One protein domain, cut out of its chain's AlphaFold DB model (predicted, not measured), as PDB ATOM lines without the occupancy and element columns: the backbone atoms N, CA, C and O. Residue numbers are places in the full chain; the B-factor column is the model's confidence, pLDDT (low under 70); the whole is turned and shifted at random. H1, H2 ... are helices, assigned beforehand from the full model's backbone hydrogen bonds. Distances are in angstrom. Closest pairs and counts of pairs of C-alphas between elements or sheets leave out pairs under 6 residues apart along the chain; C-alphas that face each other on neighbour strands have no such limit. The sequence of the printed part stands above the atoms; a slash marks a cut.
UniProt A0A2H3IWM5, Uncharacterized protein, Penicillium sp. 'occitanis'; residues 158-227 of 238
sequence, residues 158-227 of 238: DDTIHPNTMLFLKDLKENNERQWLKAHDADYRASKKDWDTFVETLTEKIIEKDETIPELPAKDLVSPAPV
ATOM      1  N   ASP A 158     122.176 149.126 137.627       76.25
ATOM      2  CA  ASP A 158     122.185 147.944 138.486       76.25
ATOM      3  C   ASP A 158     122.451 146.644 137.700       76.25
ATOM      4  O   ASP A 158     122.992 145.684 138.235       76.25
ATOM      5  N   ASP A 159     122.133 146.618 136.402       74.31
ATOM      6  CA  ASP A 159     122.305 145.453 135.527       74.31
ATOM      7  C   ASP A 159     123.714 145.290 134.938       74.31
ATOM      8  O   ASP A 159     123.989 144.297 134.255       74.31
ATOM      9  N   THR A 160     124.594 146.287 135.052       82.88
ATOM     10  CA  THR A 160     125.869 146.290 134.319       82.88
ATOM     11  C   THR A 160     126.929 147.086 135.057       82.88
ATOM     12  O   THR A 160     126.749 148.270 135.314       82.88
ATOM     13  N   ILE A 161     128.086 146.460 135.271       86.44
ATOM     14  CA  ILE A 161     129.249 147.110 135.877       86.44
ATOM     15  C   ILE A 161     129.645 148.348 135.063       86.44
ATOM     16  O   ILE A 161     129.889 148.284 133.852       86.44
ATOM     17  N   HIS A 162     129.757 149.481 135.746       86.06
ATOM     18  CA  HIS A 162     130.120 150.748 135.137       86.06
ATOM     19  C   HIS A 162     131.589 150.725 134.653       86.06
ATOM     20  O   HIS A 162     132.480 150.260 135.372       86.06
ATOM     21  N   PRO A 163     131.916 151.270 133.460       86.31
ATOM     22  CA  PRO A 163     133.294 151.293 132.959       86.31
ATOM     23  C   PRO A 163     134.321 151.929 133.906       86.31
ATOM     24  O   PRO A 163     135.478 151.506 133.916       86.31
ATOM     25  N   ASN A 164     133.920 152.900 134.735       84.12
ATOM     26  CA  ASN A 164     134.822 153.483 135.731       84.12
ATOM     27  C   ASN A 164     135.224 152.475 136.819       84.12
ATOM     28  O   ASN A 164     136.383 152.482 137.230       84.12
ATOM     29  N   THR A 165     134.325 151.571 137.221       86.44
ATOM     30  CA  THR A 165     134.617 150.468 138.151       86.44
ATOM     31  C   THR A 165     135.696 149.551 137.570       86.44
ATOM     32  O   THR A 165     136.671 149.220 138.241       86.44
ATOM     33  N   MET A 166     135.604 149.219 136.278       87.00
ATOM     34  CA  MET A 166     136.610 148.399 135.589       87.00
ATOM     35  C   MET A 166     137.969 149.097 135.451       87.00
ATOM     36  O   MET A 166     139.009 148.446 135.560       87.00
ATOM     37  N   LEU A 167     137.985 150.411 135.211       87.25
ATOM     38  CA  LEU A 167     139.223 151.199 135.194       87.25
ATOM     39  C   LEU A 167     139.865 151.245 136.583       87.25
ATOM     40  O   LEU A 167     141.066 151.025 136.701       87.25
ATOM     41  N   PHE A 168     139.060 151.431 137.631       85.31
ATOM     42  CA  PHE A 168     139.534 151.407 139.011       85.31
ATOM     43  C   PHE A 168     140.172 150.060 139.384       85.31
ATOM     44  O   PHE A 168     141.225 150.037 140.015       85.31
ATOM     45  N   LEU A 169     139.596 148.932 138.953       87.44
ATOM     46  CA  LEU A 169     140.182 147.606 139.193       87.44
ATOM     47  C   LEU A 169     141.525 147.409 138.474       87.44
ATOM     48  O   LEU A 169     142.439 146.805 139.039       87.44
ATOM     49  N   LYS A 170     141.672 147.937 137.251       87.75
ATOM     50  CA  LYS A 170     142.957 147.930 136.529       87.75
ATOM     51  C   LYS A 170     144.003 148.762 137.269       87.75
ATOM     52  O   LYS A 170     145.096 148.270 137.534       87.75
ATOM     53  N   ASP A 171     143.629 149.968 137.688       85.62
ATOM     54  CA  ASP A 171     144.517 150.858 138.433       85.62
ATOM     55  C   ASP A 171     144.915 150.254 139.793       85.62
ATOM     56  O   ASP A 171     146.064 150.393 140.214       85.62
ATOM     57  N   LEU A 172     143.997 149.537 140.460       86.00
ATOM     58  CA  LEU A 172     144.241 148.834 141.725       86.00
ATOM     59  C   LEU A 172     145.203 147.654 141.550       86.00
ATOM     60  O   LEU A 172     146.059 147.432 142.408       86.00
ATOM     61  N   LYS A 173     145.101 146.924 140.431       85.88
ATOM     62  CA  LYS A 173     146.044 145.853 140.080       85.88
ATOM     63  C   LYS A 173     147.467 146.395 139.915       85.88
ATOM     64  O   LYS A 173     148.419 145.756 140.353       85.88
ATOM     65  N   GLU A 174     147.608 147.568 139.303       87.38
ATOM     66  CA  GLU A 174     148.905 148.213 139.066       87.38
ATOM     67  C   GLU A 174     149.453 148.940 140.306       87.38
ATOM     68  O   GLU A 174     150.667 149.010 140.500       87.38
ATOM     69  N   ASN A 175     148.574 149.465 141.164       79.44
ATOM     70  CA  ASN A 175     148.924 150.277 142.328       79.44
ATOM     71  C   ASN A 175     148.390 149.646 143.625       79.44
ATOM     72  O   ASN A 175     147.564 150.226 144.333       79.44
ATOM     73  N   ASN A 176     148.908 148.465 143.979       84.81
ATOM     74  CA  ASN A 176     148.581 147.765 145.228       84.81
ATOM     75  C   ASN A 176     149.341 148.346 146.441       84.81
ATOM     76  O   ASN A 176     150.017 147.652 147.199       84.81
ATOM     77  N   GLU A 177     149.278 149.668 146.606       85.94
ATOM     78  CA  GLU A 177     149.839 150.370 147.755       85.94
ATOM     79  C   GLU A 177     148.703 150.930 148.618       85.94
ATOM     80  O   GLU A 177     147.820 151.651 148.147       85.94
ATOM     81  N   ARG A 178     148.759 150.684 149.933       77.19
ATOM     82  CA  ARG A 178     147.765 151.196 150.898       77.19
ATOM     83  C   ARG A 178     147.601 152.723 150.841       77.19
ATOM     84  O   ARG A 178     146.524 153.241 151.128       77.19
ATOM     85  N   GLN A 179     148.665 153.447 150.491       80.06
ATOM     86  CA  GLN A 179     148.652 154.905 150.332       80.06
ATOM     87  C   GLN A 179     147.855 155.340 149.094       80.06
ATOM     88  O   GLN A 179     147.085 156.298 149.178       80.06
ATOM     89  N   TRP A 180     147.971 154.600 147.987       83.94
ATOM     90  CA  TRP A 180     147.237 154.861 146.752       83.94
ATOM     91  C   TRP A 180     145.735 154.627 146.932       83.94
ATOM     92  O   TRP A 180     144.940 155.510 146.609       83.94
ATOM     93  N   LEU A 181     145.355 153.508 147.562       83.69
ATOM     94  CA  LEU A 181     143.952 153.203 147.866       83.69
ATOM     95  C   LEU A 181     143.323 154.266 148.777       83.69
ATOM     96  O   LEU A 181     142.185 154.671 148.574       83.69
ATOM     97  N   LYS A 182     144.077 154.772 149.764       82.44
ATOM     98  CA  LYS A 182     143.598 155.830 150.665       82.44
ATOM     99  C   LYS A 182     143.392 157.164 149.944       82.44
ATOM    100  O   LYS A 182     142.510 157.932 150.329       82.44
ATOM    101  N   ALA A 183     144.203 157.451 148.930       80.56
ATOM    102  CA  ALA A 183     144.034 158.631 148.093       80.56
ATOM    103  C   ALA A 183     142.803 158.490 147.174       80.56
ATOM    104  O   ALA A 183     142.046 159.448 147.051       80.56
ATOM    105  N   HIS A 184     142.545 157.288 146.645       81.75
ATOM    106  CA  HIS A 184     141.433 156.964 145.734       81.75
ATOM    107  C   HIS A 184     140.217 156.325 146.444       81.75
ATOM    108  O   HIS A 184     139.421 155.614 145.834       81.75
ATOM    109  N   ASP A 185     140.032 156.593 147.744       83.06
ATOM    110  CA  ASP A 185     138.952 156.016 148.573       83.06
ATOM    111  C   ASP A 185     137.545 156.375 148.051       83.06
ATOM    112  O   ASP A 185     136.591 155.617 148.220       83.06
ATOM    113  N   ALA A 186     137.402 157.531 147.397       82.62
ATOM    114  CA  ALA A 186     136.139 157.945 146.788       82.62
ATOM    115  C   ALA A 186     135.746 157.037 145.609       82.62
ATOM    116  O   ALA A 186     134.612 156.557 145.572       82.62
ATOM    117  N   ASP A 187     136.695 156.745 144.714       81.50
ATOM    118  CA  ASP A 187     136.493 155.844 143.574       81.50
ATOM    119  C   ASP A 187     136.278 154.406 144.043       81.50
ATOM    120  O   ASP A 187     135.402 153.719 143.522       81.50
ATOM    121  N   TYR A 188     136.999 153.977 145.086       85.44
ATOM    122  CA  TYR A 188     136.779 152.676 145.716       85.44
ATOM    123  C   TYR A 188     135.344 152.530 146.224       85.44
ATOM    124  O   TYR A 188     134.691 151.529 145.945       85.44
ATOM    125  N   ARG A 189     134.817 153.528 146.949       86.44
ATOM    126  CA  ARG A 189     133.439 153.464 147.462       86.44
ATOM    127  C   ARG A 189     132.397 153.463 146.352       86.44
ATOM    128  O   ARG A 189     131.376 152.807 146.515       86.44
ATOM    129  N   ALA A 190     132.616 154.214 145.278       84.56
ATOM    130  CA  ALA A 190     131.701 154.232 144.142       84.56
ATOM    131  C   ALA A 190     131.716 152.884 143.403       84.56
ATOM    132  O   ALA A 190     130.670 152.266 143.235       84.56
ATOM    133  N   SER A 191     132.913 152.388 143.087       85.75
ATOM    134  CA  SER A 191     133.156 151.091 142.443       85.75
ATOM    135  C   SER A 191     132.607 149.921 143.261       85.75
ATOM    136  O   SER A 191     132.007 149.003 142.717       85.75
ATOM    137  N   LYS A 192     132.775 149.966 144.588       87.31
ATOM    138  CA  LYS A 192     132.249 148.946 145.498       87.31
ATOM    139  C   LYS A 192     130.726 148.918 145.505       87.31
ATOM    140  O   LYS A 192     130.158 147.840 145.485       87.31
ATOM    141  N   LYS A 193     130.074 150.081 145.530       87.50
ATOM    142  CA  LYS A 193     128.609 150.145 145.483       87.50
ATOM    143  C   LYS A 193     128.072 149.590 144.170       87.50
ATOM    144  O   LYS A 193     127.162 148.784 144.205       87.50
ATOM    145  N   ASP A 194     128.665 149.996 143.051       86.12
ATOM    146  CA  ASP A 194     128.306 149.494 141.721       86.12
ATOM    147  C   ASP A 194     128.458 147.970 141.634       86.12
ATOM    148  O   ASP A 194     127.565 147.278 141.156       86.12
ATOM    149  N   TRP A 195     129.552 147.433 142.179       88.06
ATOM    150  CA  TRP A 195     129.768 145.992 142.266       88.06
ATOM    151  C   TRP A 195     128.745 145.290 143.166       88.06
ATOM    152  O   TRP A 195     128.176 144.284 142.754       88.06
ATOM    153  N   ASP A 196     128.501 145.809 144.372       86.25
ATOM    154  CA  ASP A 196     127.547 145.223 145.320       86.25
ATOM    155  C   ASP A 196     126.134 145.185 144.699       86.25
ATOM    156  O   ASP A 196     125.488 144.141 144.710       86.25
ATOM    157  N   THR A 197     125.693 146.276 144.061       86.75
ATOM    158  CA  THR A 197     124.391 146.350 143.373       86.75
ATOM    159  C   THR A 197     124.319 145.428 142.151       86.75
ATOM    160  O   THR A 197     123.302 144.774 141.933       86.75
ATOM    161  N   PHE A 198     125.400 145.311 141.375       87.25
ATOM    162  CA  PHE A 198     125.468 144.356 140.267       87.25
ATOM    163  C   PHE A 198     125.360 142.904 140.744       87.25
ATOM    164  O   PHE A 198     124.670 142.099 140.124       87.25
ATOM    165  N   VAL A 199     126.028 142.556 141.849       86.00
ATOM    166  CA  VAL A 199     125.937 141.213 142.435       86.00
ATOM    167  C   VAL A 199     124.520 140.941 142.932       86.00
ATOM    168  O   VAL A 199     124.010 139.860 142.664       86.00
ATOM    169  N   GLU A 200     123.855 141.908 143.572       84.38
ATOM    170  CA  GLU A 200     122.451 141.777 143.993       84.38
ATOM    171  C   GLU A 200     121.538 141.426 142.799       84.38
ATOM    172  O   GLU A 200     120.901 140.369 142.812       84.38
ATOM    173  N   THR A 201     121.560 142.202 141.707       84.69
ATOM    174  CA  THR A 201     120.713 141.912 140.526       84.69
ATOM    175  C   THR A 201     121.111 140.638 139.780       84.69
ATOM    176  O   THR A 201     120.266 139.948 139.202       84.69
ATOM    177  N   LEU A 202     122.404 140.304 139.760       84.81
ATOM    178  CA  LEU A 202     122.907 139.086 139.133       84.81
ATOM    179  C   LEU A 202     122.483 137.850 139.928       84.81
ATOM    180  O   LEU A 202     122.098 136.856 139.317       84.81
ATOM    181  N   THR A 203     122.506 137.910 141.262       78.94
ATOM    182  CA  THR A 203     122.048 136.802 142.110       78.94
ATOM    183  C   THR A 203     120.557 136.530 141.929       78.94
ATOM    184  O   THR A 203     120.198 135.372 141.733       78.94
ATOM    185  N   GLU A 204     119.707 137.563 141.849       81.06
ATOM    186  CA  GLU A 204     118.275 137.407 141.534       81.06
ATOM    187  C   GLU A 204     118.062 136.665 140.201       81.06
ATOM    188  O   GLU A 204     117.324 135.682 140.134       81.06
ATOM    189  N   LYS A 205     118.786 137.065 139.145       81.50
ATOM    190  CA  LYS A 205     118.704 136.429 137.814       81.50
ATOM    191  C   LYS A 205     119.253 135.001 137.775       81.50
ATOM    192  O   LYS A 205     118.817 134.213 136.935       81.50
ATOM    193  N   ILE A 206     120.256 134.683 138.596       79.50
ATOM    194  CA  ILE A 206     120.814 133.326 138.687       79.50
ATOM    195  C   ILE A 206     119.824 132.402 139.393       79.50
ATOM    196  O   ILE A 206     119.578 131.314 138.887       79.50
ATOM    197  N   ILE A 207     119.197 132.857 140.480       72.62
ATOM    198  CA  ILE A 207     118.200 132.078 141.229       72.62
ATOM    199  C   ILE A 207     116.978 131.754 140.353       72.62
ATOM    200  O   ILE A 207     116.464 130.641 140.403       72.62
ATOM    201  N   GLU A 208     116.539 132.679 139.489       77.31
ATOM    202  CA  GLU A 208     115.455 132.411 138.523       77.31
ATOM    203  C   GLU A 208     115.787 131.303 137.508       77.31
ATOM    204  O   GLU A 208     114.881 130.676 136.955       77.31
ATOM    205  N   LYS A 209     117.072 131.095 137.202       73.88
ATOM    206  CA  LYS A 209     117.523 130.137 136.181       73.88
ATOM    207  C   LYS A 209     118.052 128.834 136.759       73.88
ATOM    208  O   LYS A 209     118.068 127.839 136.036       73.88
ATOM    209  N   ASP A 210     118.500 128.850 138.007       65.62
ATOM    210  CA  ASP A 210     119.107 127.712 138.677       65.62
ATOM    211  C   ASP A 210     118.510 127.526 140.078       65.62
ATOM    212  O   ASP A 210     118.932 128.135 141.060       65.62
ATOM    213  N   GLU A 211     117.521 126.634 140.159       61.94
ATOM    214  CA  GLU A 211     116.835 126.251 141.399       61.94
ATOM    215  C   GLU A 211     117.737 125.460 142.371       61.94
ATOM    216  O   GLU A 211     117.335 125.191 143.505       61.94
ATOM    217  N   THR A 212     118.946 125.055 141.950       62.41
ATOM    218  CA  THR A 212     119.892 124.306 142.796       62.41
ATOM    219  C   THR A 212     120.796 125.202 143.640       62.41
ATOM    220  O   THR A 212     121.479 124.707 144.539       62.41
ATOM    221  N   ILE A 213     120.776 126.517 143.397       64.94
ATOM    222  CA  ILE A 213     121.555 127.501 144.147       64.94
ATOM    223  C   ILE A 213     120.666 128.065 145.266       64.94
ATOM    224  O   ILE A 213     119.743 128.833 144.988       64.94
ATOM    225  N   PRO A 214     120.901 127.691 146.540       62.66
ATOM    226  CA  PRO A 214     120.128 128.232 147.651       62.66
ATOM    227  C   PRO A 214     120.360 129.744 147.792       62.66
ATOM    228  O   PRO A 214     121.420 130.250 147.424       62.66
ATOM    229  N   GLU A 215     119.380 130.450 148.368       59.44
ATOM    230  CA  GLU A 215     119.415 131.889 148.670       59.44
ATOM    231  C   GLU A 215     120.491 132.189 149.732       59.44
ATOM    232  O   GLU A 215     120.223 132.368 150.921       59.44
ATOM    233  N   LEU A 216     121.755 132.160 149.315       61.06
ATOM    234  CA  LEU A 216     122.876 132.559 150.146       61.06
ATOM    235  C   LEU A 216     122.921 134.086 150.174       61.06
ATOM    236  O   LEU A 216     122.871 134.728 149.121       61.06
ATOM    237  N   PRO A 217     123.041 134.700 151.362       59.97
ATOM    238  CA  PRO A 217     123.205 136.139 151.440       59.97
ATOM    239  C   PRO A 217     124.466 136.519 150.656       59.97
ATOM    240  O   PRO A 217     125.523 135.935 150.880       59.97
ATOM    241  N   ALA A 218     124.394 137.544 149.799       53.47
ATOM    242  CA  ALA A 218     125.520 138.029 148.978       53.47
ATOM    243  C   ALA A 218     126.824 138.291 149.774       53.47
ATOM    244  O   ALA A 218     127.919 138.351 149.216       53.47
ATOM    245  N   LYS A 219     126.715 138.397 151.106       56.69
ATOM    246  CA  LYS A 219     127.816 138.397 152.076       56.69
ATOM    247  C   LYS A 219     128.775 137.201 151.943       56.69
ATOM    248  O   LYS A 219     129.962 137.403 152.182       56.69
ATOM    249  N   ASP A 220     128.292 136.013 151.571       56.16
ATOM    250  CA  ASP A 220     129.090 134.772 151.503       56.16
ATOM    251  C   ASP A 220     129.877 134.617 150.192       56.16
ATOM    252  O   ASP A 220     130.862 133.890 150.142       56.16
ATOM    253  N   LEU A 221     129.507 135.349 149.135       57.16
ATOM    254  CA  LEU A 221     130.232 135.327 147.856       57.16
ATOM    255  C   LEU A 221     131.411 136.317 147.822       57.16
ATOM    256  O   LEU A 221     132.327 136.174 147.017       57.16
ATOM    257  N   VAL A 222     131.399 137.333 148.694       56.47
ATOM    258  CA  VAL A 222     132.385 138.437 148.711       56.47
ATOM    259  C   VAL A 222     133.446 138.264 149.808       56.47
ATOM    260  O   VAL A 222     134.499 138.903 149.780       56.47
ATOM    261  N   SER A 223     133.194 137.392 150.780       42.41
ATOM    262  CA  SER A 223     134.074 137.130 151.913       42.41
ATOM    263  C   SER A 223     134.498 135.666 151.874       42.41
ATOM    264  O   SER A 223     133.685 134.825 152.254       42.41
ATOM    265  N   PRO A 224     135.744 135.317 151.492       56.00
ATOM    266  CA  PRO A 224     136.241 133.994 151.827       56.00
ATOM    267  C   PRO A 224     136.157 133.871 153.349       56.00
ATOM    268  O   PRO A 224     136.730 134.688 154.078       56.00
ATOM    269  N   ALA A 225     135.381 132.896 153.826       55.78
ATOM    270  CA  ALA A 225     135.378 132.512 155.227       55.78
ATOM    271  C   ALA A 225     136.837 132.417 155.709       55.78
ATOM    272  O   ALA A 225     137.697 131.994 154.929       55.78
ATOM    273  N   PRO A 226     137.152 132.845 156.944       60.00
ATOM    274  CA  PRO A 226     138.509 132.777 157.462       60.00
ATOM    275  C   PRO A 226     138.978 131.322 157.423       60.00
ATOM    276  O   PRO A 226     138.623 130.517 158.280       60.00
ATOM    277  N   VAL A 227     139.754 130.990 156.392       61.09
ATOM    278  CA  VAL A 227     140.469 129.727 156.296       61.09
ATOM    279  C   VAL A 227     141.414 129.674 157.494       61.09
ATOM    280  O   VAL A 227     142.204 130.608 157.682       61.09
TER     281      VAL A 227
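This is residues 158 to 227 of the 238 residues of an uncharacterized protein of Penicillium sp. 'occitanis' (UniProt A0A2H3IWM5). One long helix, H3, makes the longest axis; H1 packs steeply on its first half, short H2 sits at its first end, and past its last end the backbone folds back through a loop holding tiny H4. The 70 printed residues, with named helices H1 to H4 in chain order and no named strand, are all helix in class. The whole is loose and flat, radius of gyration of the C-alphas 14.6 A, spanning 43 by 31 by 17 A.

Find C-alpha 163 at (133.294, 151.293, 132.959); H1 runs to 174, 17.0 A. H2 is residues 178 to 183. H3, residues 185 to 209, runs 35.8 A to (117.523, 130.137, 136.181). H4 is residues 219 to 222.

Look at Thr 165 and Ser 191, the closest C-alphas of H1 and H3, 4.6 A apart: residues 164 to 168 of H1 touch residues 187 to 195 of H3, at a steep tilt of 64 degrees, opposite ways. H2 is close but not clearly touching H3, C-alphas 181 and 188 being closest at 7.5 A. H3 and H4 are apart. Every O i to N i+4 pair is within hydrogen-bond range in H1 and H2, and 20 of 21 in H3; H4 is too short for one, and 0 of its 1 O i to N i+3 pair is.

The farthest C-alphas, Gln 179 and Glu 211, are 43.7 A apart. The printed part has no cut and no long link. Residues 210 to 227 have pLDDT under 70.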